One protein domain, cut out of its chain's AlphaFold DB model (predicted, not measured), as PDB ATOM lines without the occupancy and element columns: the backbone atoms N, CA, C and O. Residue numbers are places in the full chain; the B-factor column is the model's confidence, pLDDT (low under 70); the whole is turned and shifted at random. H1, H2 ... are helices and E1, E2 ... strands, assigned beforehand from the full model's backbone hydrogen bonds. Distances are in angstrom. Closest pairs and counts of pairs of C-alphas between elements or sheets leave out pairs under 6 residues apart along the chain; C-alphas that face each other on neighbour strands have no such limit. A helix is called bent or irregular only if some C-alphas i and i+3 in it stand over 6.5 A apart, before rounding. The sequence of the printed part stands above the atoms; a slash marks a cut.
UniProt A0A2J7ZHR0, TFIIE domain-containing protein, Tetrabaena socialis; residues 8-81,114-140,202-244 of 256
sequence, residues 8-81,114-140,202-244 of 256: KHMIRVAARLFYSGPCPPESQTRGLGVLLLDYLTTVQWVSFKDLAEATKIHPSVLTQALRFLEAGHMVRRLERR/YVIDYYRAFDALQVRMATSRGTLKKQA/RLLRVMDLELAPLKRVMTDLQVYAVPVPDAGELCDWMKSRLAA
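What this domain is: This is residues 8 to 81, 114 to 140 and 202 to 244 of the 256 residues of the protein "TFIIE domain-containing protein" of Tetrabaena socialis (UniProt A0A2J7ZHR0). A flat helical body has the hairpin of H1 and H2 in its middle; H3, H4 and a small sheet of E1 and E2 lie on the H2 side, while the long helix H5 and the bent helix H6 reach out on the H1 side. H7 lies at the opposite end from the far tip of H5, and residues 239 to 244 of it stick out. The printed part has 144 residues with seven named helices and two named strands, in the order H1 H2 H3 H4 E1 E2 H5 H6 H7; the sheet, order E1 - E2, is antiparallel and the class is mostly helix. The whole is compact, with a radius of gyration of the C-alphas of 16.6 A, and spans 56 by 41 by 21 A.

How they stand to each other: Start with H1, residues 8 to 18, and H2, residues 32 to 42, a helical hairpin: they touch at a shallow tilt of 4 degrees, opposite ways, the closest C-alphas, of Ala 15 and Val 34, 5.0 A apart. H3, residues 48 to 55, is close to H2 but not clearly touching, with the closest C-alphas, of Leu 36 and Thr 55, 7.8 A apart. H4, residues 59 to 71, only just touches H2, with 3 pairs of C-alphas within 8 A, made by its residues 65 to 69 alone; the closest are Gly 33 and Ala 65, 7.0 A, and the two are about perpendicular at 76 degrees. Next find E1, residues 75 to 81, and E2, residues 114 to 116, antiparallel neighbours with N 76 and O 115 2.8 A apart, within hydrogen-bond range. H5 is residues 118 to 140. H6, residues 202 to 223, was assigned as one helix by its hydrogen bonds but is bent, C-alphas 210 and 213 being 7.0 A apart; its arms H6a, residues 202 to 210, and H6b, residues 213 to 223, stand at a steep tilt of 56 degrees. H5 touches H6a with residues 133 to 137 alone, the closest C-alphas, of Leu 136 and Leu 204, 6.3 A apart. H6b touches H1, the closest C-alphas being Met 10 and Val 217, 6.2 A. H7, residues 234 to 244, touches no helix. Each O i to N i+4 pair is within hydrogen-bond range in H1, H3, H4, H5, H6a, H6b and H7; in H2 6 of 7 are.

Where its parts are: Find C-alpha 8 at (13.818, -14.466, -23.403), where H1 begins. H4 measures 18.2 A from first to last C-alpha and E1 19.7 A. From C-alpha 118 at (11.100, -6.484, -23.169), H5 runs 32.6 A. H7 ends at C-alpha 244, (35.688, -6.443, -16.948).

The domain as a whole: The C-alphas of Ala 140 and Ala 243 are the farthest apart, 58.1 A. Residues 82 to 113 and 141 to 201 are not printed; the C-alpha gaps across these cuts are 14.5 A and 8.9 A. The link from H1 to H2 is long, 13 residues. Residues 25 to 28, 231 and 235 have pLDDT under 70.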
ATOM      1  N   LYS A   8      12.986 -13.956 -22.299       91.56
ATOM      2  CA  LYS A   8      13.818 -14.466 -23.403       91.56
ATOM      3  C   LYS A   8      13.105 -15.558 -24.200       91.56
ATOM      4  O   LYS A   8      13.127 -15.543 -25.429       91.56
ATOM      5  N   HIS A   9      12.448 -16.496 -23.515       92.06
ATOM      6  CA  HIS A   9      11.662 -17.534 -24.178       92.06
ATOM      7  C   HIS A   9      10.479 -16.943 -24.958       92.06
ATOM      8  O   HIS A   9      10.282 -17.320 -26.111       92.06
ATOM      9  N   MET A  10       9.766 -15.964 -24.387       93.50
ATOM     10  CA  MET A  10       8.687 -15.247 -25.081       93.50
ATOM     11  C   MET A  10       9.166 -14.640 -26.403       93.50
ATOM     12  O   MET A  10       8.550 -14.879 -27.441       93.50
ATOM     13  N   ILE A  11      10.286 -13.909 -26.390       94.12
ATOM     14  CA  ILE A  11      10.837 -13.297 -27.606       94.12
ATOM     15  C   ILE A  11      11.205 -14.360 -28.640       94.12
ATOM     16  O   ILE A  11      10.877 -14.207 -29.811       94.12
ATOM     17  N   ARG A  12      11.821 -15.472 -28.227       93.81
ATOM     18  CA  ARG A  12      12.172 -16.570 -29.142       93.81
ATOM     19  C   ARG A  12      10.950 -17.241 -29.774       93.81
ATOM     20  O   ARG A  12      11.022 -17.673 -30.923       93.81
ATOM     21  N   VAL A  13       9.846 -17.379 -29.040       93.88
ATOM     22  CA  VAL A  13       8.583 -17.900 -29.591       93.88
ATOM     23  C   VAL A  13       7.991 -16.887 -30.572       93.88
ATOM     24  O   VAL A  13       7.694 -17.243 -31.711       93.88
ATOM     25  N   ALA A  14       7.913 -15.613 -30.182       93.75
ATOM     26  CA  ALA A  14       7.415 -14.539 -31.037       93.75
ATOM     27  C   ALA A  14       8.237 -14.377 -32.327       93.75
ATOM     28  O   ALA A  14       7.669 -14.188 -33.402       93.75
ATOM     29  N   ALA A  15       9.561 -14.513 -32.243       93.31
ATOM     30  CA  ALA A  15      10.468 -14.473 -33.382       93.31
ATOM     31  C   ALA A  15      10.089 -15.521 -34.435       93.31
ATOM     32  O   ALA A  15       9.941 -15.200 -35.610       93.31
ATOM     33  N   ARG A  16       9.857 -16.770 -34.016       92.56
ATOM     34  CA  ARG A  16       9.488 -17.857 -34.935       92.56
ATOM     35  C   ARG A  16       8.098 -17.675 -35.545       92.56
ATOM     36  O   ARG A  16       7.913 -18.033 -36.702       92.56
ATOM     37  N   LEU A  17       7.152 -17.107 -34.797       91.56
ATOM     38  CA  LEU A  17       5.781 -16.898 -35.270       91.56
ATOM     39  C   LEU A  17       5.666 -15.722 -36.251       91.56
ATOM     40  O   LEU A  17       5.037 -15.858 -37.293       91.56
ATOM     41  N   PHE A  18       6.287 -14.580 -35.943       90.19
ATOM     42  CA  PHE A  18       6.107 -13.345 -36.718       90.19
ATOM     43  C   PHE A  18       7.259 -13.030 -37.678       90.19
ATOM     44  O   PHE A  18       7.048 -12.352 -38.680       90.19
ATOM     45  N   TYR A  19       8.471 -13.513 -37.400       90.25
ATOM     46  CA  TYR A  19       9.700 -13.093 -38.087       90.25
ATOM     47  C   TYR A  19      10.411 -14.231 -38.841       90.25
ATOM     48  O   TYR A  19      11.559 -14.080 -39.257       90.25
ATOM     49  N   SER A  20       9.731 -15.365 -39.044       88.25
ATOM     50  CA  SER A  20      10.214 -16.481 -39.879       88.25
ATOM     51  C   SER A  20      10.170 -16.168 -41.385       88.25
ATOM     52  O   SER A  20      10.883 -16.783 -42.181       88.25
ATOM     53  N   GLY A  21       9.354 -15.188 -41.786       85.94
ATOM     54  CA  GLY A  21       9.268 -14.699 -43.160       85.94
ATOM     55  C   GLY A  21      10.504 -13.911 -43.627       85.94
ATOM     56  O   GLY A  21      11.481 -13.771 -42.883       85.94
ATOM     57  N   PRO A  22      10.488 -13.416 -44.877       82.75
ATOM     58  CA  PRO A  22      11.509 -12.500 -45.374       82.75
ATOM     59  C   PRO A  22      11.442 -11.169 -44.616       82.75
ATOM     60  O   PRO A  22      10.379 -10.571 -44.468       82.75
ATOM     61  N   CYS A  23      12.590 -10.716 -44.120       77.94
ATOM     62  CA  CYS A  23      12.734  -9.387 -43.532       77.94
ATOM     63  C   CYS A  23      13.183  -8.414 -44.632       77.94
ATOM     64  O   CYS A  23      14.092  -8.767 -45.374       77.94
ATOM     65  N   PRO A  24      12.622  -7.207 -44.781       76.19
ATOM     66  CA  PRO A  24      13.054  -6.294 -45.839       76.19
ATOM     67  C   PRO A  24      14.586  -6.088 -45.838       76.19
ATOM     68  O   PRO A  24      15.156  -5.895 -44.759       76.19
ATOM     69  N   PRO A  25      15.269  -6.094 -47.000       68.12
ATOM     70  CA  PRO A  25      14.753  -6.293 -48.362       68.12
ATOM     71  C   PRO A  25      14.327  -7.748 -48.634       68.12
ATOM     72  O   PRO A  25      14.976  -8.684 -48.191       68.12
ATOM     73  N   GLU A  26      13.229  -7.940 -49.368       67.44
ATOM     74  CA  GLU A  26      12.531  -9.233 -49.532       67.44
ATOM     75  C   GLU A  26      13.354 -10.342 -50.226       67.44
ATOM     76  O   GLU A  26      12.962 -11.511 -50.212       67.44
ATOM     77  N   SER A  27      14.514 -10.017 -50.808       58.97
ATOM     78  CA  SER A  27      15.394 -10.985 -51.459       58.97
ATOM     79  C   SER A  27      16.264 -11.746 -50.443       58.97
ATOM     80  O   SER A  27      17.225 -11.227 -49.888       58.97
ATOM     81  N   GLN A  28      15.955 -13.033 -50.247       64.19
ATOM     82  CA  GLN A  28      16.801 -14.028 -49.553       64.19
ATOM     83  C   GLN A  28      17.066 -13.798 -48.048       64.19
ATOM     84  O   GLN A  28      17.954 -14.410 -47.465       64.19
ATOM     85  N   THR A  29      16.252 -12.995 -47.376       78.94
ATOM     86  CA  THR A  29      16.370 -12.669 -45.938       78.94
ATOM     87  C   THR A  29      15.427 -13.482 -45.045       78.94
ATOM     88  O   THR A  29      15.089 -13.075 -43.928       78.94
ATOM     89  N   ARG A  30      14.940 -14.632 -45.527       85.44
ATOM     90  CA  ARG A  30      14.001 -15.467 -44.768       85.44
ATOM     91  C   ARG A  30      14.648 -15.956 -43.473       85.44
ATOM     92  O   ARG A  30      15.759 -16.475 -43.488       85.44
ATOM     93  N   GLY A  31      13.946 -15.791 -42.355       85.81
ATOM     94  CA  GLY A  31      14.447 -16.188 -41.038       85.81
ATOM     95  C   GLY A  31      15.502 -15.246 -40.451       85.81
ATOM     96  O   GLY A  31      15.953 -15.473 -39.328       85.81
ATOM     97  N   LEU A  32      15.851 -14.153 -41.142       90.12
ATOM     98  CA  LEU A  32      16.810 -13.170 -40.645       90.12
ATOM     99  C   LEU A  32      16.346 -12.531 -39.328       90.12
ATOM    100  O   LEU A  32      17.136 -12.371 -38.400       90.12
ATOM    101  N   GLY A  33      15.055 -12.210 -39.219       90.44
ATOM    102  CA  GLY A  33      14.497 -11.661 -37.984       90.44
ATOM    103  C   GLY A  33      14.580 -12.644 -36.812       90.44
ATOM    104  O   GLY A  33      14.834 -12.222 -35.686       90.44
ATOM    105  N   VAL A  34      14.455 -13.953 -37.071       93.44
ATOM    106  CA  VAL A  34      14.643 -14.990 -36.043       93.44
ATOM    107  C   VAL A  34      16.081 -15.011 -35.546       93.44
ATOM    108  O   VAL A  34      16.294 -15.000 -34.338       93.44
ATOM    109  N   LEU A  35      17.053 -14.998 -36.461       92.62
ATOM    110  CA  LEU A  35      18.478 -15.007 -36.121       92.62
ATOM    111  C   LEU A  35      18.869 -13.787 -35.282       92.62
ATOM    112  O   LEU A  35      19.528 -13.931 -34.252       92.62
ATOM    113  N   LEU A  36      18.425 -12.595 -35.691       93.25
ATOM    114  CA  LEU A  36      18.719 -11.355 -34.974       93.25
ATOM    115  C   LEU A  36      18.102 -11.350 -33.576       93.25
ATOM    116  O   LEU A  36      18.795 -11.046 -32.609       93.25
ATOM    117  N   LEU A  37      16.823 -11.710 -33.447       93.88
ATOM    118  CA  LEU A  37      16.166 -11.751 -32.142       93.88
ATOM    119  C   LEU A  37      16.768 -12.831 -31.239       93.88
ATOM    120  O   LEU A  37      16.941 -12.583 -30.050       93.88
ATOM    121  N   ASP A  38      17.135 -13.998 -31.770       93.62
ATOM    122  CA  ASP A  38      17.762 -15.041 -30.958       93.62
ATOM    123  C   ASP A  38      19.128 -14.585 -30.431       93.62
ATOM    124  O   ASP A  38      19.361 -14.646 -29.222       93.62
ATOM    125  N   TYR A  39      19.971 -13.997 -31.287       93.56
ATOM    126  CA  TYR A  39      21.248 -13.412 -30.872       93.56
ATOM    127  C   TYR A  39      21.058 -12.304 -29.826       93.56
ATOM    128  O   TYR A  39      21.667 -12.342 -28.756       93.56
ATOM    129  N   LEU A  40      20.146 -11.360 -30.070       92.75
ATOM    130  CA  LEU A  40      19.871 -10.260 -29.147       92.75
ATOM    131  C   LEU A  40      19.276 -10.728 -27.806       92.75
ATOM    132  O   LEU A  40      19.396 -10.017 -26.821       92.75
ATOM    133  N   THR A  41      18.674 -11.922 -27.705       92.06
ATOM    134  CA  THR A  41      18.268 -12.470 -26.389       92.06
ATOM    135  C   THR A  41      19.443 -12.996 -25.561       92.06
ATOM    136  O   THR A  41      19.318 -13.192 -24.342       92.06
ATOM    137  N   THR A  42      20.585 -13.261 -26.202       89.69
ATOM    138  CA  THR A  42      21.805 -13.718 -25.521       89.69
ATOM    139  C   THR A  42      22.627 -12.558 -24.970       89.69
ATOM    140  O   THR A  42      23.235 -12.705 -23.913       89.69
ATOM    141  N   VAL A  43      22.569 -11.396 -25.624       87.81
ATOM    142  CA  VAL A  43      23.353 -10.200 -25.292       87.81
ATOM    143  C   VAL A  43      22.460  -9.128 -24.651       87.81
ATOM    144  O   VAL A  43      21.277  -9.048 -24.951       87.81
ATOM    145  N   GLN A  44      23.002  -8.304 -23.751       85.44
ATOM    146  CA  GLN A  44      22.277  -7.134 -23.229       85.44
ATOM    147  C   GLN A  44      22.339  -5.960 -24.212       85.44
ATOM    148  O   GLN A  44      21.313  -5.557 -24.741       85.44
ATOM    149  N   TRP A  45      23.539  -5.459 -24.513       88.94
ATOM    150  CA  TRP A  45      23.757  -4.379 -25.476       88.94
ATOM    151  C   TRP A  45      24.768  -4.799 -26.538       88.94
ATOM    152  O   TRP A  45      25.780  -5.430 -26.230       88.94
ATOM    153  N   VAL A  46      24.516  -4.421 -27.790       90.75
ATOM    154  CA  VAL A  46      25.435  -4.682 -28.902       90.75
ATOM    155  C   VAL A  46      25.580  -3.447 -29.785       90.75
ATOM    156  O   VAL A  46      24.598  -2.759 -30.062       90.75
ATOM    157  N   SER A  47      26.810  -3.152 -30.211       90.88
ATOM    158  CA  SER A  47      27.067  -2.101 -31.198       90.88
ATOM    159  C   SER A  47      26.702  -2.592 -32.602       90.88
ATOM    160  O   SER A  47      26.757  -3.791 -32.884       90.88
ATOM    161  N   PHE A  48      26.368  -1.679 -33.516       89.94
ATOM    162  CA  PHE A  48      26.102  -2.046 -34.913       89.94
ATOM    163  C   PHE A  48      27.254  -2.849 -35.544       89.94
ATOM    164  O   PHE A  48      27.024  -3.823 -36.261       89.94
ATOM    165  N   LYS A  49      28.499  -2.452 -35.250       88.88
ATOM    166  CA  LYS A  49      29.705  -3.095 -35.776       88.88
ATOM    167  C   LYS A  49      29.853  -4.524 -35.249       88.88
ATOM    168  O   LYS A  49      29.967  -5.447 -36.052       88.88
ATOM    169  N   ASP A  50      29.775  -4.705 -33.931       90.00
ATOM    170  CA  ASP A  50      29.909  -6.024 -33.299       90.00
ATOM    171  C   ASP A  50      28.780  -6.964 -33.754       90.00
ATOM    172  O   ASP A  50      28.988  -8.160 -33.948       90.00
ATOM    173  N   LEU A  51      27.576  -6.423 -33.975       91.81
ATOM    174  CA  LEU A  51      26.438  -7.191 -34.473       91.81
ATOM    175  C   LEU A  51      26.653  -7.664 -35.916       91.81
ATOM    176  O   LEU A  51      26.362  -8.822 -36.223       91.81
ATOM    177  N   ALA A  52      27.174  -6.805 -36.796       91.88
ATOM    178  CA  ALA A  52      27.501  -7.176 -38.173       91.88
ATOM    179  C   ALA A  52      28.589  -8.258 -38.227       91.88
ATOM    180  O   ALA A  52      28.466  -9.219 -38.987       91.88
ATOM    181  N   GLU A  53      29.615  -8.142 -37.381       91.62
ATOM    182  CA  GLU A  53      30.700  -9.123 -37.279       91.62
ATOM    183  C   GLU A  53      30.204 -10.473 -36.740       91.62
ATOM    184  O   GLU A  53      30.485 -11.515 -37.336       91.62
ATOM    185  N   ALA A  54      29.406 -10.469 -35.667       90.19
ATOM    186  CA  ALA A  54      28.886 -11.690 -35.050       90.19
ATOM    187  C   ALA A  54      27.913 -12.452 -35.962       90.19
ATOM    188  O   ALA A  54      27.924 -13.683 -36.011       90.19
ATOM    189  N   THR A  55      27.070 -11.727 -36.697       88.88
ATOM    190  CA  THR A  55      26.039 -12.325 -37.558       88.88
ATOM    191  C   THR A  55      26.517 -12.590 -38.983       88.88
ATOM    192  O   THR A  55      25.852 -13.318 -39.717       88.88
ATOM    193  N   LYS A  56      27.669 -12.026 -39.379       90.12
ATOM    194  CA  LYS A  56      28.220 -12.081 -40.744       90.12
ATOM    195  C   LYS A  56      27.234 -11.585 -41.811       90.12
ATOM    196  O   LYS A  56      27.270 -12.030 -42.957       90.12
ATOM    197  N   ILE A  57      26.343 -10.666 -41.438       88.56
ATOM    198  CA  ILE A  57      25.351 -10.074 -42.340       88.56
ATOM    199  C   ILE A  57      25.930  -8.806 -42.962       88.56
ATOM    200  O   ILE A  57      26.581  -8.001 -42.297       88.56
ATOM    201  N   HIS A  58      25.636  -8.589 -44.243       89.19
ATOM    202  CA  HIS A  58      26.011  -7.356 -44.921       89.19
ATOM    203  C   HIS A  58      25.374  -6.118 -44.241       89.19
ATOM    204  O   HIS A  58      24.154  -6.104 -44.038       89.19
ATOM    205  N   PRO A  59      26.134  -5.038 -43.964       89.81
ATOM    206  CA  PRO A  59      25.650  -3.876 -43.210       89.81
ATOM    207  C   PRO A  59      24.355  -3.250 -43.739       89.81
ATOM    208  O   PRO A  59      23.494  -2.858 -42.959       89.81
ATOM    209  N   SER A  60      24.170  -3.180 -45.061       88.69
ATOM    210  CA  SER A  60      22.942  -2.619 -45.648       88.69
ATOM    211  C   SER A  60      21.692  -3.443 -45.302       88.69
ATOM    212  O   SER A  60      20.659  -2.876 -44.947       88.69
ATOM    213  N   VAL A  61      21.807  -4.776 -45.334       89.69
ATOM    214  CA  VAL A  61      20.710  -5.695 -44.992       89.69
ATOM    215  C   VAL A  61      20.431  -5.637 -43.493       89.69
ATOM    216  O   VAL A  61      19.276  -5.573 -43.080       89.69
ATOM    217  N   LEU A  62      21.488  -5.585 -42.676       90.94
ATOM    218  CA  LEU A  62      21.370  -5.471 -41.226       90.94
ATOM    219  C   LEU A  62      20.649  -4.180 -40.811       90.94
ATOM    220  O   LEU A  62      19.728  -4.233 -40.000       90.94
ATOM    221  N   THR A  63      21.009  -3.036 -41.399       90.62
ATOM    222  CA  THR A  63      20.343  -1.750 -41.132       90.62
ATOM    223  C   THR A  63      18.849  -1.817 -41.431       90.62
ATOM    224  O   THR A  63      18.039  -1.369 -40.619       90.62
ATOM    225  N   GLN A  64      18.466  -2.390 -42.574       89.44
ATOM    226  CA  GLN A  64      17.058  -2.492 -42.948       89.44
ATOM    227  C   GLN A  64      16.291  -3.444 -42.022       89.44
ATOM    228  O   GLN A  64      15.192  -3.113 -41.570       89.44
ATOM    229  N   ALA A  65      16.894  -4.580 -41.668       90.75
ATOM    230  CA  ALA A  65      16.297  -5.535 -40.746       90.75
ATOM    231  C   ALA A  65      16.122  -4.955 -39.333       90.75
ATOM    232  O   ALA A  65      15.076  -5.146 -38.713       90.75
ATOM    233  N   LEU A  66      17.101  -4.198 -38.831       91.56
ATOM    234  CA  LEU A  66      17.003  -3.541 -37.526       91.56
ATOM    235  C   LEU A  66      15.939  -2.445 -37.519       91.56
ATOM    236  O   LEU A  66      15.173  -2.371 -36.564       91.56
ATOM    237  N   ARG A  67      15.816  -1.659 -38.596       91.50
ATOM    238  CA  ARG A  67      14.718  -0.687 -38.749       91.50
ATOM    239  C   ARG A  67      13.351  -1.363 -38.736       91.50
ATOM    240  O   ARG A  67      12.422  -0.845 -38.126       91.50
ATOM    241  N   PHE A  68      13.226  -2.525 -39.374       91.12
ATOM    242  CA  PHE A  68      11.992  -3.310 -39.341       91.12
ATOM    243  C   PHE A  68      11.661  -3.810 -37.924       91.12
ATOM    244  O   PHE A  68      10.516  -3.714 -37.482       91.12
ATOM    245  N   LEU A  69      12.660  -4.288 -37.175       92.31
ATOM    246  CA  LEU A  69      12.483  -4.710 -35.779       92.31
ATOM    247  C   LEU A  69      12.190  -3.533 -34.827       92.31
ATOM    248  O   LEU A  69      11.408  -3.696 -33.887       92.31
ATOM    249  N   GLU A  70      12.774  -2.361 -35.082       92.88
ATOM    250  CA  GLU A  70      12.533  -1.108 -34.352       92.88
ATOM    251  C   GLU A  70      11.110  -0.586 -34.596       92.88
ATOM    252  O   GLU A  70      10.389  -0.300 -33.640       92.88
ATOM    253  N   ALA A  71      10.657  -0.562 -35.857       91.50
ATOM    254  CA  ALA A  71       9.268  -0.258 -36.216       91.50
ATOM    255  C   ALA A  71       8.289  -1.270 -35.600       91.50
ATOM    256  O   ALA A  71       7.164  -0.937 -35.233       91.50
ATOM    257  N   GLY A  72       8.737  -2.514 -35.443       90.56
ATOM    258  CA  GLY A  72       8.019  -3.546 -34.724       90.56
ATOM    259  C   GLY A  72       8.097  -3.435 -33.200       90.56
ATOM    260  O   GLY A  72       7.551  -4.318 -32.552       90.56
ATOM    261  N   HIS A  73       8.759  -2.437 -32.612       92.62
ATOM    262  CA  HIS A  73       8.949  -2.294 -31.160       92.62
ATOM    263  C   HIS A  73       9.544  -3.529 -30.458       92.62
ATOM    264  O   HIS A  73       9.317  -3.745 -29.271       92.62
ATOM    265  N   MET A  74      10.307  -4.351 -31.184       92.00
ATOM    266  CA  MET A  74      11.022  -5.494 -30.603       92.00
ATOM    267  C   MET A  74      12.411  -5.092 -30.103       92.00
ATOM    268  O   MET A  74      12.924  -5.661 -29.144       92.00
ATOM    269  N   VAL A  75      13.022  -4.118 -30.779       92.56
ATOM    270  CA  VAL A  75      14.374  -3.633 -30.508       92.56
ATOM    271  C   VAL A  75      14.319  -2.128 -30.292       92.56
ATOM    272  O   VAL A  75      13.580  -1.416 -30.972       92.56
ATOM    273  N   ARG A  76      15.121  -1.643 -29.349       90.75
ATOM    274  CA  ARG A  76      15.366  -0.228 -29.107       90.75
ATOM    275  C   ARG A  76      16.759   0.128 -29.606       90.75
ATOM    276  O   ARG A  76      17.731  -0.553 -29.279       90.75
ATOM    277  N   ARG A  77      16.836   1.208 -30.381       90.56
ATOM    278  CA  ARG A  77      18.088   1.825 -30.816       90.56
ATOM    279  C   ARG A  77      18.442   2.982 -29.890       90.56
ATOM    280  O   ARG A  77      17.569   3.763 -29.505       90.56
ATOM    281  N   LEU A  78      19.717   3.095 -29.548       86.06
ATOM    282  CA  LEU A  78      20.264   4.232 -28.823       86.06
ATOM    283  C   LEU A  78      21.510   4.734 -29.548       86.06
ATOM    284  O   LEU A  78      22.496   4.009 -29.671       86.06
ATOM    285  N   GLU A  79      21.449   5.971 -30.029       82.81
ATOM    286  CA  GLU A  79      22.582   6.638 -30.665       82.81
ATOM    287  C   GLU A  79      23.447   7.299 -29.588       82.81
ATOM    288  O   GLU A  79      22.950   8.051 -28.744       82.81
ATOM    289  N   ARG A  80      24.756   7.044 -29.619       79.38
ATOM    290  CA  ARG A  80      25.721   7.702 -28.738       79.38
ATOM    291  C   ARG A  80      26.841   8.329 -29.549       79.38
ATOM    292  O   ARG A  80      27.407   7.697 -30.429       79.38
ATOM    293  N   ARG A  81      27.230   9.558 -29.197       73.31
ATOM    294  CA  ARG A  81      28.460  10.171 -29.710       73.31
ATOM    295  C   ARG A  81      29.666   9.637 -28.952       73.31
ATOM    296  O   ARG A  81      29.818   9.899 -27.760       73.31
ATOM    297  N   TYR A 114      22.043  -1.403 -29.884       91.81
ATOM    298  CA  TYR A 114      20.770  -2.113 -29.960       91.81
ATOM    299  C   TYR A 114      20.562  -3.007 -28.744       91.81
ATOM    300  O   TYR A 114      21.488  -3.683 -28.287       91.81
ATOM    301  N   VAL A 115      19.322  -3.024 -28.258       91.75
ATOM    302  CA  VAL A 115      18.872  -3.860 -27.142       91.75
ATOM    303  C   VAL A 115      17.416  -4.277 -27.328       91.75
ATOM    304  O   VAL A 115      16.630  -3.558 -27.948       91.75
ATOM    305  N   ILE A 116      17.037  -5.438 -26.792       92.38
ATOM    306  CA  ILE A 116      15.630  -5.845 -26.716       92.38
ATOM    307  C   ILE A 116      14.960  -5.079 -25.581       92.38
ATOM    308  O   ILE A 116      15.347  -5.207 -24.422       92.38
ATOM    309  N   ASP A 117      13.915  -4.330 -25.915       89.25
ATOM    310  CA  ASP A 117      13.047  -3.698 -24.927       89.25
ATOM    311  C   ASP A 117      11.899  -4.660 -24.603       89.25
ATOM    312  O   ASP A 117      10.911  -4.749 -25.332       89.25
ATOM    313  N   TYR A 118      12.061  -5.442 -23.534       90.50
ATOM    314  CA  TYR A 118      11.100  -6.484 -23.169       90.50
ATOM    315  C   TYR A 118       9.718  -5.928 -22.804       90.50
ATOM    316  O   TYR A 118       8.725  -6.600 -23.081       90.50
ATOM    317  N   TYR A 119       9.641  -4.716 -22.241       89.38
ATOM    318  CA  TYR A 119       8.371  -4.054 -21.935       89.38
ATOM    319  C   TYR A 119       7.625  -3.707 -23.220       89.38
ATOM    320  O   TYR A 119       6.507  -4.172 -23.442       89.38
ATOM    321  N   ARG A 120       8.278  -2.961 -24.119       91.94
ATOM    322  CA  ARG A 120       7.661  -2.569 -25.395       91.94
ATOM    323  C   ARG A 120       7.345  -3.773 -26.269       91.94
ATOM    324  O   ARG A 120       6.296  -3.797 -26.908       91.94
ATOM    325  N   ALA A 121       8.214  -4.782 -26.274       92.75
ATOM    326  CA  ALA A 121       7.983  -6.006 -27.025       92.75
ATOM    327  C   ALA A 121       6.745  -6.754 -26.510       92.75
ATOM    328  O   ALA A 121       5.943  -7.220 -27.318       92.75
ATOM    329  N   PHE A 122       6.562  -6.846 -25.189       93.25
ATOM    330  CA  PHE A 122       5.390  -7.483 -24.588       93.25
ATOM    331  C   PHE A 122       4.091  -6.794 -25.026       93.25
ATOM    332  O   PHE A 122       3.210  -7.449 -25.590       93.25
ATOM    333  N   ASP A 123       4.010  -5.471 -24.870       93.25
ATOM    334  CA  ASP A 123       2.825  -4.689 -25.242       93.25
ATOM    335  C   ASP A 123       2.563  -4.736 -26.751       93.25
ATOM    336  O   ASP A 123       1.437  -4.960 -27.203       93.25
ATOM    337  N   ALA A 124       3.612  -4.606 -27.565       94.44
ATOM    338  CA  ALA A 124       3.487  -4.654 -29.015       94.44
ATOM    339  C   ALA A 124       3.007  -6.027 -29.513       94.44
ATOM    340  O   ALA A 124       2.269  -6.107 -30.498       94.44
ATOM    341  N   LEU A 125       3.399  -7.124 -28.854       94.50
ATOM    342  CA  LEU A 125       2.872  -8.458 -29.149       94.50
ATOM    343  C   LEU A 125       1.397  -8.579 -28.754       94.50
ATOM    344  O   LEU A 125       0.613  -9.108 -29.544       94.50
ATOM    345  N   GLN A 126       0.995  -8.049 -27.594       93.56
ATOM    346  CA  GLN A 126      -0.416  -8.036 -27.192       93.56
ATOM    347  C   GLN A 126      -1.283  -7.290 -28.205       93.56
ATOM    348  O   GLN A 126      -2.271  -7.842 -28.697       93.56
ATOM    349  N   VAL A 127      -0.886  -6.066 -28.560       93.94
ATOM    350  CA  VAL A 127      -1.625  -5.232 -29.513       93.94
ATOM    351  C   VAL A 127      -1.697  -5.915 -30.872       93.94
ATOM    352  O   VAL A 127      -2.786  -6.016 -31.426       93.94
ATOM    353  N   ARG A 128      -0.590  -6.462 -31.395       93.25
ATOM    354  CA  ARG A 128      -0.591  -7.166 -32.691       93.25
ATOM    355  C   ARG A 128      -1.528  -8.364 -32.728       93.25
ATOM    356  O   ARG A 128      -2.251  -8.547 -33.706       93.25
ATOM    357  N   MET A 129      -1.541  -9.185 -31.681       92.94
ATOM    358  CA  MET A 129      -2.467 -10.318 -31.607       92.94
ATOM    359  C   MET A 129      -3.923  -9.850 -31.480       92.94
ATOM    360  O   MET A 129      -4.821 -10.434 -32.085       92.94
ATOM    361  N   ALA A 130      -4.176  -8.787 -30.715       93.12
ATOM    362  CA  ALA A 130      -5.517  -8.242 -30.547       93.12
ATOM    363  C   ALA A 130      -6.056  -7.619 -31.843       93.12
ATOM    364  O   ALA A 130      -7.205  -7.877 -32.205       93.12
ATOM    365  N   THR A 131      -5.236  -6.849 -32.565       94.00
ATOM    366  CA  THR A 131      -5.628  -6.191 -33.818       94.00
ATOM    367  C   THR A 131      -5.838  -7.197 -34.941       94.00
ATOM    368  O   THR A 131      -6.889  -7.154 -35.574       94.00
ATOM    369  N   SER A 132      -4.917  -8.149 -35.134       90.88
ATOM    370  CA  SER A 132      -5.062  -9.228 -36.132       90.88
ATOM    371  C   SER A 132      -6.297 -10.095 -35.882       90.88
ATOM    372  O   SER A 132      -7.039 -10.422 -36.806       90.88
ATOM    373  N   ARG A 133      -6.594 -10.411 -34.617       92.69
ATOM    374  CA  ARG A 133      -7.837 -11.102 -34.270       92.69
ATOM    375  C   ARG A 133      -9.064 -10.232 -34.499       92.69
ATOM    376  O   ARG A 133     -10.081 -10.735 -34.963       92.69
ATOM    377  N   GLY A 134      -8.993  -8.948 -34.162       91.94
ATOM    378  CA  GLY A 134     -10.094  -8.005 -34.338       91.94
ATOM    379  C   GLY A 134     -10.473  -7.804 -35.805       91.94
ATOM    380  O   GLY A 134     -11.660  -7.791 -36.123       91.94
ATOM    381  N   THR A 135      -9.494  -7.696 -36.705       90.25
ATOM    382  CA  THR A 135      -9.732  -7.548 -38.150       90.25
ATOM    383  C   THR A 135     -10.382  -8.797 -38.734       90.25
ATOM    384  O   THR A 135     -11.417  -8.697 -39.389       90.25
ATOM    385  N   LEU A 136      -9.843  -9.977 -38.420       89.38
ATOM    386  CA  LEU A 136     -10.397 -11.245 -38.885       89.38
ATOM    387  C   LEU A 136     -11.787 -11.534 -38.299       89.38
ATOM    388  O   LEU A 136     -12.638 -12.076 -38.998       89.38
ATOM    389  N   LYS A 137     -12.057 -11.152 -37.041       90.38
ATOM    390  CA  LYS A 137     -13.401 -11.248 -36.446       90.38
ATOM    391  C   LYS A 137     -14.410 -10.384 -37.183       90.38
ATOM    392  O   LYS A 137     -15.448 -10.896 -37.572       90.38
ATOM    393  N   LYS A 138     -14.066  -9.124 -37.465       88.25
ATOM    394  CA  LYS A 138     -14.921  -8.233 -38.264       88.25
ATOM    395  C   LYS A 138     -15.218  -8.813 -39.650       88.25
ATOM    396  O   LYS A 138     -16.344  -8.710 -40.108       88.25
ATOM    397  N   GLN A 139     -14.243  -9.465 -40.286       84.94
ATOM    398  CA  GLN A 139     -14.432 -10.152 -41.575       84.94
ATOM    399  C   GLN A 139     -15.221 -11.471 -41.462       84.94
ATOM    400  O   GLN A 139     -15.877 -11.896 -42.403       84.94
ATOM    401  N   ALA A 140     -15.166 -12.151 -40.316       85.75
ATOM    402  CA  ALA A 140     -15.937 -13.369 -40.054       85.75
ATOM    403  C   ALA A 140     -17.403 -13.091 -39.683       85.75
ATOM    404  O   ALA A 140     -18.277 -13.938 -39.910       85.75
ATOM    405  N   ARG A 202     -12.167 -19.772 -40.713       90.81
ATOM    406  CA  ARG A 202     -11.112 -20.795 -40.795       90.81
ATOM    407  C   ARG A 202      -9.759 -20.218 -40.381       90.81
ATOM    408  O   ARG A 202      -9.098 -20.805 -39.529       90.81
ATOM    409  N   LEU A 203      -9.387 -19.054 -40.908       91.44
ATOM    410  CA  LEU A 203      -8.132 -18.385 -40.560       91.44
ATOM    411  C   LEU A 203      -8.077 -17.960 -39.093       91.44
ATOM    412  O   LEU A 203      -7.035 -18.124 -38.471       91.44
ATOM    413  N   LEU A 204      -9.187 -17.497 -38.510       91.75
ATOM    414  CA  LEU A 204      -9.275 -17.222 -37.072       91.75
ATOM    415  C   LEU A 204      -8.913 -18.446 -36.232       91.75
ATOM    416  O   LEU A 204      -8.123 -18.326 -35.299       91.75
ATOM    417  N   ARG A 205      -9.462 -19.621 -36.570       92.50
ATOM    418  CA  ARG A 205      -9.164 -20.869 -35.850       92.50
ATOM    419  C   ARG A 205      -7.689 -21.235 -35.959       92.50
ATOM    420  O   ARG A 205      -7.071 -21.538 -34.945       92.50
ATOM    421  N   VAL A 206      -7.128 -21.182 -37.168       93.62
ATOM    422  CA  VAL A 206      -5.702 -21.472 -37.396       93.62
ATOM    423  C   VAL A 206      -4.829 -20.493 -36.617       93.62
ATOM    424  O   VAL A 206      -3.934 -20.908 -35.891       93.62
ATOM    425  N   MET A 207      -5.130 -19.200 -36.687       92.44
ATOM    426  CA  MET A 207      -4.384 -18.171 -35.973       92.44
ATOM    427  C   MET A 207      -4.443 -18.370 -34.452       92.44
ATOM    428  O   MET A 207      -3.426 -18.231 -33.776       92.44
ATOM    429  N   ASP A 208      -5.604 -18.714 -33.891       92.69
ATOM    430  CA  ASP A 208      -5.716 -18.981 -32.456       92.69
ATOM    431  C   ASP A 208      -4.901 -20.211 -32.021       92.69
ATOM    432  O   ASP A 208      -4.327 -20.172 -30.931       92.69
ATOM    433  N   LEU A 209      -4.792 -21.244 -32.869       93.81
ATOM    434  CA  LEU A 209      -3.938 -22.413 -32.632       93.81
ATOM    435  C   LEU A 209      -2.445 -22.058 -32.689       93.81
ATOM    436  O   LEU A 209      -1.711 -22.370 -31.754       93.81
ATOM    437  N   GLU A 210      -2.003 -21.353 -33.732       92.25
ATOM    438  CA  GLU A 210      -0.593 -20.972 -33.910       92.25
ATOM    439  C   GLU A 210      -0.114 -19.976 -32.839       92.25
ATOM    440  O   GLU A 210       1.032 -20.020 -32.389       92.25
ATOM    441  N   LEU A 211      -0.998 -19.088 -32.369       94.19
ATOM    442  CA  LEU A 211      -0.679 -18.113 -31.319       94.19
ATOM    443  C   LEU A 211      -0.853 -18.661 -29.895       94.19
ATOM    444  O   LEU A 211      -0.406 -18.014 -28.944       94.19
ATOM    445  N   ALA A 212      -1.478 -19.827 -29.714       92.44
ATOM    446  CA  ALA A 212      -1.657 -20.465 -28.409       92.44
ATOM    447  C   ALA A 212      -0.357 -20.597 -27.586       92.44
ATOM    448  O   ALA A 212      -0.377 -20.203 -26.414       92.44
ATOM    449  N   PRO A 213       0.782 -21.080 -28.136       92.31
ATOM    450  CA  PRO A 213       2.028 -21.172 -27.374       92.31
ATOM    451  C   PRO A 213       2.516 -19.808 -26.875       92.31
ATOM    452  O   PRO A 213       2.948 -19.698 -25.728       92.31
ATOM    453  N   LEU A 214       2.409 -18.757 -27.693       93.38
ATOM    454  CA  LEU A 214       2.828 -17.414 -27.296       93.38
ATOM    455  C   LEU A 214       1.912 -16.835 -26.214       93.38
ATOM    456  O   LEU A 214       2.406 -16.343 -25.201       93.38
ATOM    457  N   LYS A 215       0.588 -16.943 -26.396       93.00
ATOM    458  CA  LYS A 215      -0.403 -16.487 -25.407       93.00
ATOM    459  C   LYS A 215      -0.172 -17.151 -24.054       93.00
ATOM    460  O   LYS A 215      -0.148 -16.458 -23.044       93.00
ATOM    461  N   ARG A 216       0.078 -18.465 -24.043       93.50
ATOM    462  CA  ARG A 216       0.377 -19.214 -22.819       93.50
ATOM    463  C   ARG A 216       1.596 -18.651 -22.092       93.50
ATOM    464  O   ARG A 216       1.494 -18.349 -20.912       93.50
ATOM    465  N   VAL A 217       2.715 -18.451 -22.793       92.25
ATOM    466  CA  VAL A 217       3.934 -17.889 -22.184       92.25
ATOM    467  C   VAL A 217       3.677 -16.489 -21.625       92.25
ATOM    468  O   VAL A 217       4.124 -16.184 -20.525       92.25
ATOM    469  N   MET A 218       2.948 -15.641 -22.350       92.19
ATOM    470  CA  MET A 218       2.632 -14.285 -21.891       92.19
ATOM    471  C   MET A 218       1.729 -14.285 -20.654       92.19
ATOM    472  O   MET A 218       1.987 -13.527 -19.722       92.19
ATOM    473  N   THR A 219       0.712 -15.151 -20.613       92.50
ATOM    474  CA  THR A 219      -0.142 -15.327 -19.431       92.50
ATOM    475  C   THR A 219       0.657 -15.870 -18.254       92.50
ATOM    476  O   THR A 219       0.549 -15.331 -17.158       92.50
ATOM    477  N   ASP A 220       1.508 -16.874 -18.471       91.31
ATOM    478  CA  ASP A 220       2.359 -17.425 -17.419       91.31
ATOM    479  C   ASP A 220       3.282 -16.331 -16.843       91.31
ATOM    480  O   ASP A 220       3.379 -16.189 -15.628       91.31
ATOM    481  N   LEU A 221       3.910 -15.494 -17.683       89.88
ATOM    482  CA  LEU A 221       4.750 -14.377 -17.218       89.88
ATOM    483  C   LEU A 221       3.991 -13.401 -16.305       89.88
ATOM    484  O   LEU A 221       4.545 -12.966 -15.296       89.88
ATOM    485  N   GLN A 222       2.734 -13.094 -16.637       88.69
ATOM    486  CA  GLN A 222       1.873 -12.239 -15.816       88.69
ATOM    487  C   GLN A 222       1.474 -12.918 -14.501       88.69
ATOM    488  O   GLN A 222       1.565 -12.299 -13.446       88.69
ATOM    489  N   VAL A 223       1.065 -14.192 -14.550       90.12
ATOM    490  CA  VAL A 223       0.625 -14.962 -13.372       90.12
ATOM    491  C   VAL A 223       1.760 -15.140 -12.368       90.12
ATOM    492  O   VAL A 223       1.555 -14.970 -11.169       90.12
ATOM    493  N   TYR A 224       2.963 -15.453 -12.846       87.62
ATOM    494  CA  TYR A 224       4.134 -15.621 -11.987       87.62
ATOM    495  C   TYR A 224       4.812 -14.298 -11.615       87.62
ATOM    496  O   TYR A 224       5.832 -14.339 -10.930       87.62
ATOM    497  N   ALA A 225       4.277 -13.152 -12.061       84.75
ATOM    498  CA  ALA A 225       4.831 -11.819 -11.822       84.75
ATOM    499  C   ALA A 225       6.357 -11.773 -12.031       84.75
ATOM    500  O   ALA A 225       7.107 -11.238 -11.212       84.75
ATOM    501  N   VAL A 226       6.826 -12.399 -13.117       83.69
ATOM    502  CA  VAL A 226       8.260 -12.497 -13.401       83.69
ATOM    503  C   VAL A 226       8.800 -11.080 -13.608       83.69
ATOM    504  O   VAL A 226       8.243 -10.350 -14.431       83.69
ATOM    505  N   PRO A 227       9.872 -10.667 -12.907       82.81
ATOM    506  CA  PRO A 227      10.440  -9.346 -13.110       82.81
ATOM    507  C   PRO A 227      10.945  -9.228 -14.546       82.81
ATOM    508  O   PRO A 227      11.618 -10.126 -15.067       82.81
ATOM    509  N   VAL A 228      10.603  -8.119 -15.195       82.00
ATOM    510  CA  VAL A 228      11.077  -7.850 -16.549       82.00
ATOM    511  C   VAL A 228      12.584  -7.624 -16.484       82.00
ATOM    512  O   VAL A 228      13.034  -6.832 -15.654       82.00
ATOM    513  N   PRO A 229      13.384  -8.300 -17.327       80.25
ATOM    514  CA  PRO A 229      14.799  -8.002 -17.422       80.25
ATOM    515  C   PRO A 229      14.964  -6.564 -17.908       80.25
ATOM    516  O   PRO A 229      14.703  -6.269 -19.074       80.25
ATOM    517  N   ASP A 230      15.371  -5.672 -17.013       72.44
ATOM    518  CA  ASP A 230      15.804  -4.345 -17.413       72.44
ATOM    519  C   ASP A 230      17.203  -4.465 -18.024       72.44
ATOM    520  O   ASP A 230      18.102  -5.098 -17.462       72.44
ATOM    521  N   ALA A 231      17.380  -3.893 -19.209       64.19
ATOM    522  CA  ALA A 231      18.691  -3.791 -19.831       64.19
ATOM    523  C   ALA A 231      19.591  -2.763 -19.123       64.19
ATOM    524  O   ALA A 231      20.791  -2.709 -19.414       64.19
ATOM    525  N   GLY A 232      19.018  -1.964 -18.215       70.06
ATOM    526  CA  GLY A 232      19.683  -0.863 -17.538       70.06
ATOM    527  C   GLY A 232      20.015   0.275 -18.499       70.06
ATOM    528  O   GLY A 232      19.703   0.242 -19.694       70.06
ATOM    529  N   GLU A 233      20.680   1.308 -17.990       75.31
ATOM    530  CA  GLU A 233      21.204   2.368 -18.842       75.31
ATOM    531  C   GLU A 233      22.461   1.893 -19.586       75.31
ATOM    532  O   GLU A 233      23.346   1.252 -19.013       75.31
ATOM    533  N   LEU A 234      22.588   2.270 -20.866       73.00
ATOM    534  CA  LEU A 234      23.762   1.947 -21.693       73.00
ATOM    535  C   LEU A 234      25.078   2.354 -21.005       73.00
ATOM    536  O   LEU A 234      26.082   1.647 -21.100       73.00
ATOM    537  N   CYS A 235      25.066   3.485 -20.295       69.62
ATOM    538  CA  CYS A 235      26.216   4.004 -19.561       69.62
ATOM    539  C   CYS A 235      26.732   3.024 -18.500       69.62
ATOM    540  O   CYS A 235      27.945   2.839 -18.389       69.62
ATOM    541  N   ASP A 236      25.847   2.383 -17.742       75.31
ATOM    542  CA  ASP A 236      26.240   1.488 -16.649       75.31
ATOM    543  C   ASP A 236      26.696   0.125 -17.165       75.31
ATOM    544  O   ASP A 236      27.684  -0.435 -16.677       75.31
ATOM    545  N   TRP A 237      26.065  -0.358 -18.237       80.56
ATOM    546  CA  TRP A 237      26.539  -1.540 -18.947       80.56
ATOM    547  C   TRP A 237      27.954  -1.338 -19.510       80.56
ATOM    548  O   TRP A 237      28.823  -2.194 -19.340       80.56
ATOM    549  N   MET A 238      28.235  -0.182 -20.121       72.88
ATOM    550  CA  MET A 238      29.566   0.118 -20.657       72.88
ATOM    551  C   MET A 238      30.634   0.239 -19.573       72.88
ATOM    552  O   MET A 238      31.733  -0.276 -19.764       72.88
ATOM    553  N   LYS A 239      30.329   0.886 -18.437       74.88
ATOM    554  CA  LYS A 239      31.250   0.936 -17.286       74.88
ATOM    555  C   LYS A 239      31.595  -0.473 -16.809       74.88
ATOM    556  O   LYS A 239      32.763  -0.763 -16.580       74.88
ATOM    557  N   SER A 240      30.596  -1.351 -16.730       76.62
ATOM    558  CA  SER A 240      30.775  -2.748 -16.324       76.62
ATOM    559  C   SER A 240      31.620  -3.533 -17.333       76.62
ATOM    560  O   SER A 240      32.520  -4.273 -16.944       76.62
ATOM    561  N   ARG A 241      31.390  -3.330 -18.636       77.06
ATOM    562  CA  ARG A 241      32.183  -3.948 -19.711       77.06
ATOM    563  C   ARG A 241      33.632  -3.459 -19.712       77.06
ATOM    564  O   ARG A 241      34.529  -4.275 -19.879       77.06
ATOM    565  N   LEU A 242      33.859  -2.160 -19.504       71.62
ATOM    566  CA  LEU A 242      35.203  -1.602 -19.360       71.62
ATOM    567  C   LEU A 242      35.894  -2.169 -18.117       71.62
ATOM    568  O   LEU A 242      37.007  -2.660 -18.234       71.62
ATOM    569  N   ALA A 243      35.226  -2.199 -16.962       71.50
ATOM    570  CA  ALA A 243      35.779  -2.779 -15.737       71.50
ATOM    571  C   ALA A 243      36.178  -4.258 -15.908       71.50
ATOM    572  O   ALA A 243      37.239  -4.652 -15.437       71.50
ATOM    573  N   ALA A 244      35.382  -5.046 -16.637       71.88
ATOM    574  CA  ALA A 244      35.688  -6.443 -16.948       71.88
ATOM    575  C   ALA A 244      36.883  -6.620 -17.904       71.88
ATOM    576  O   ALA A 244      37.538  -7.654 -17.873       71.88
TER     577      ALA A 244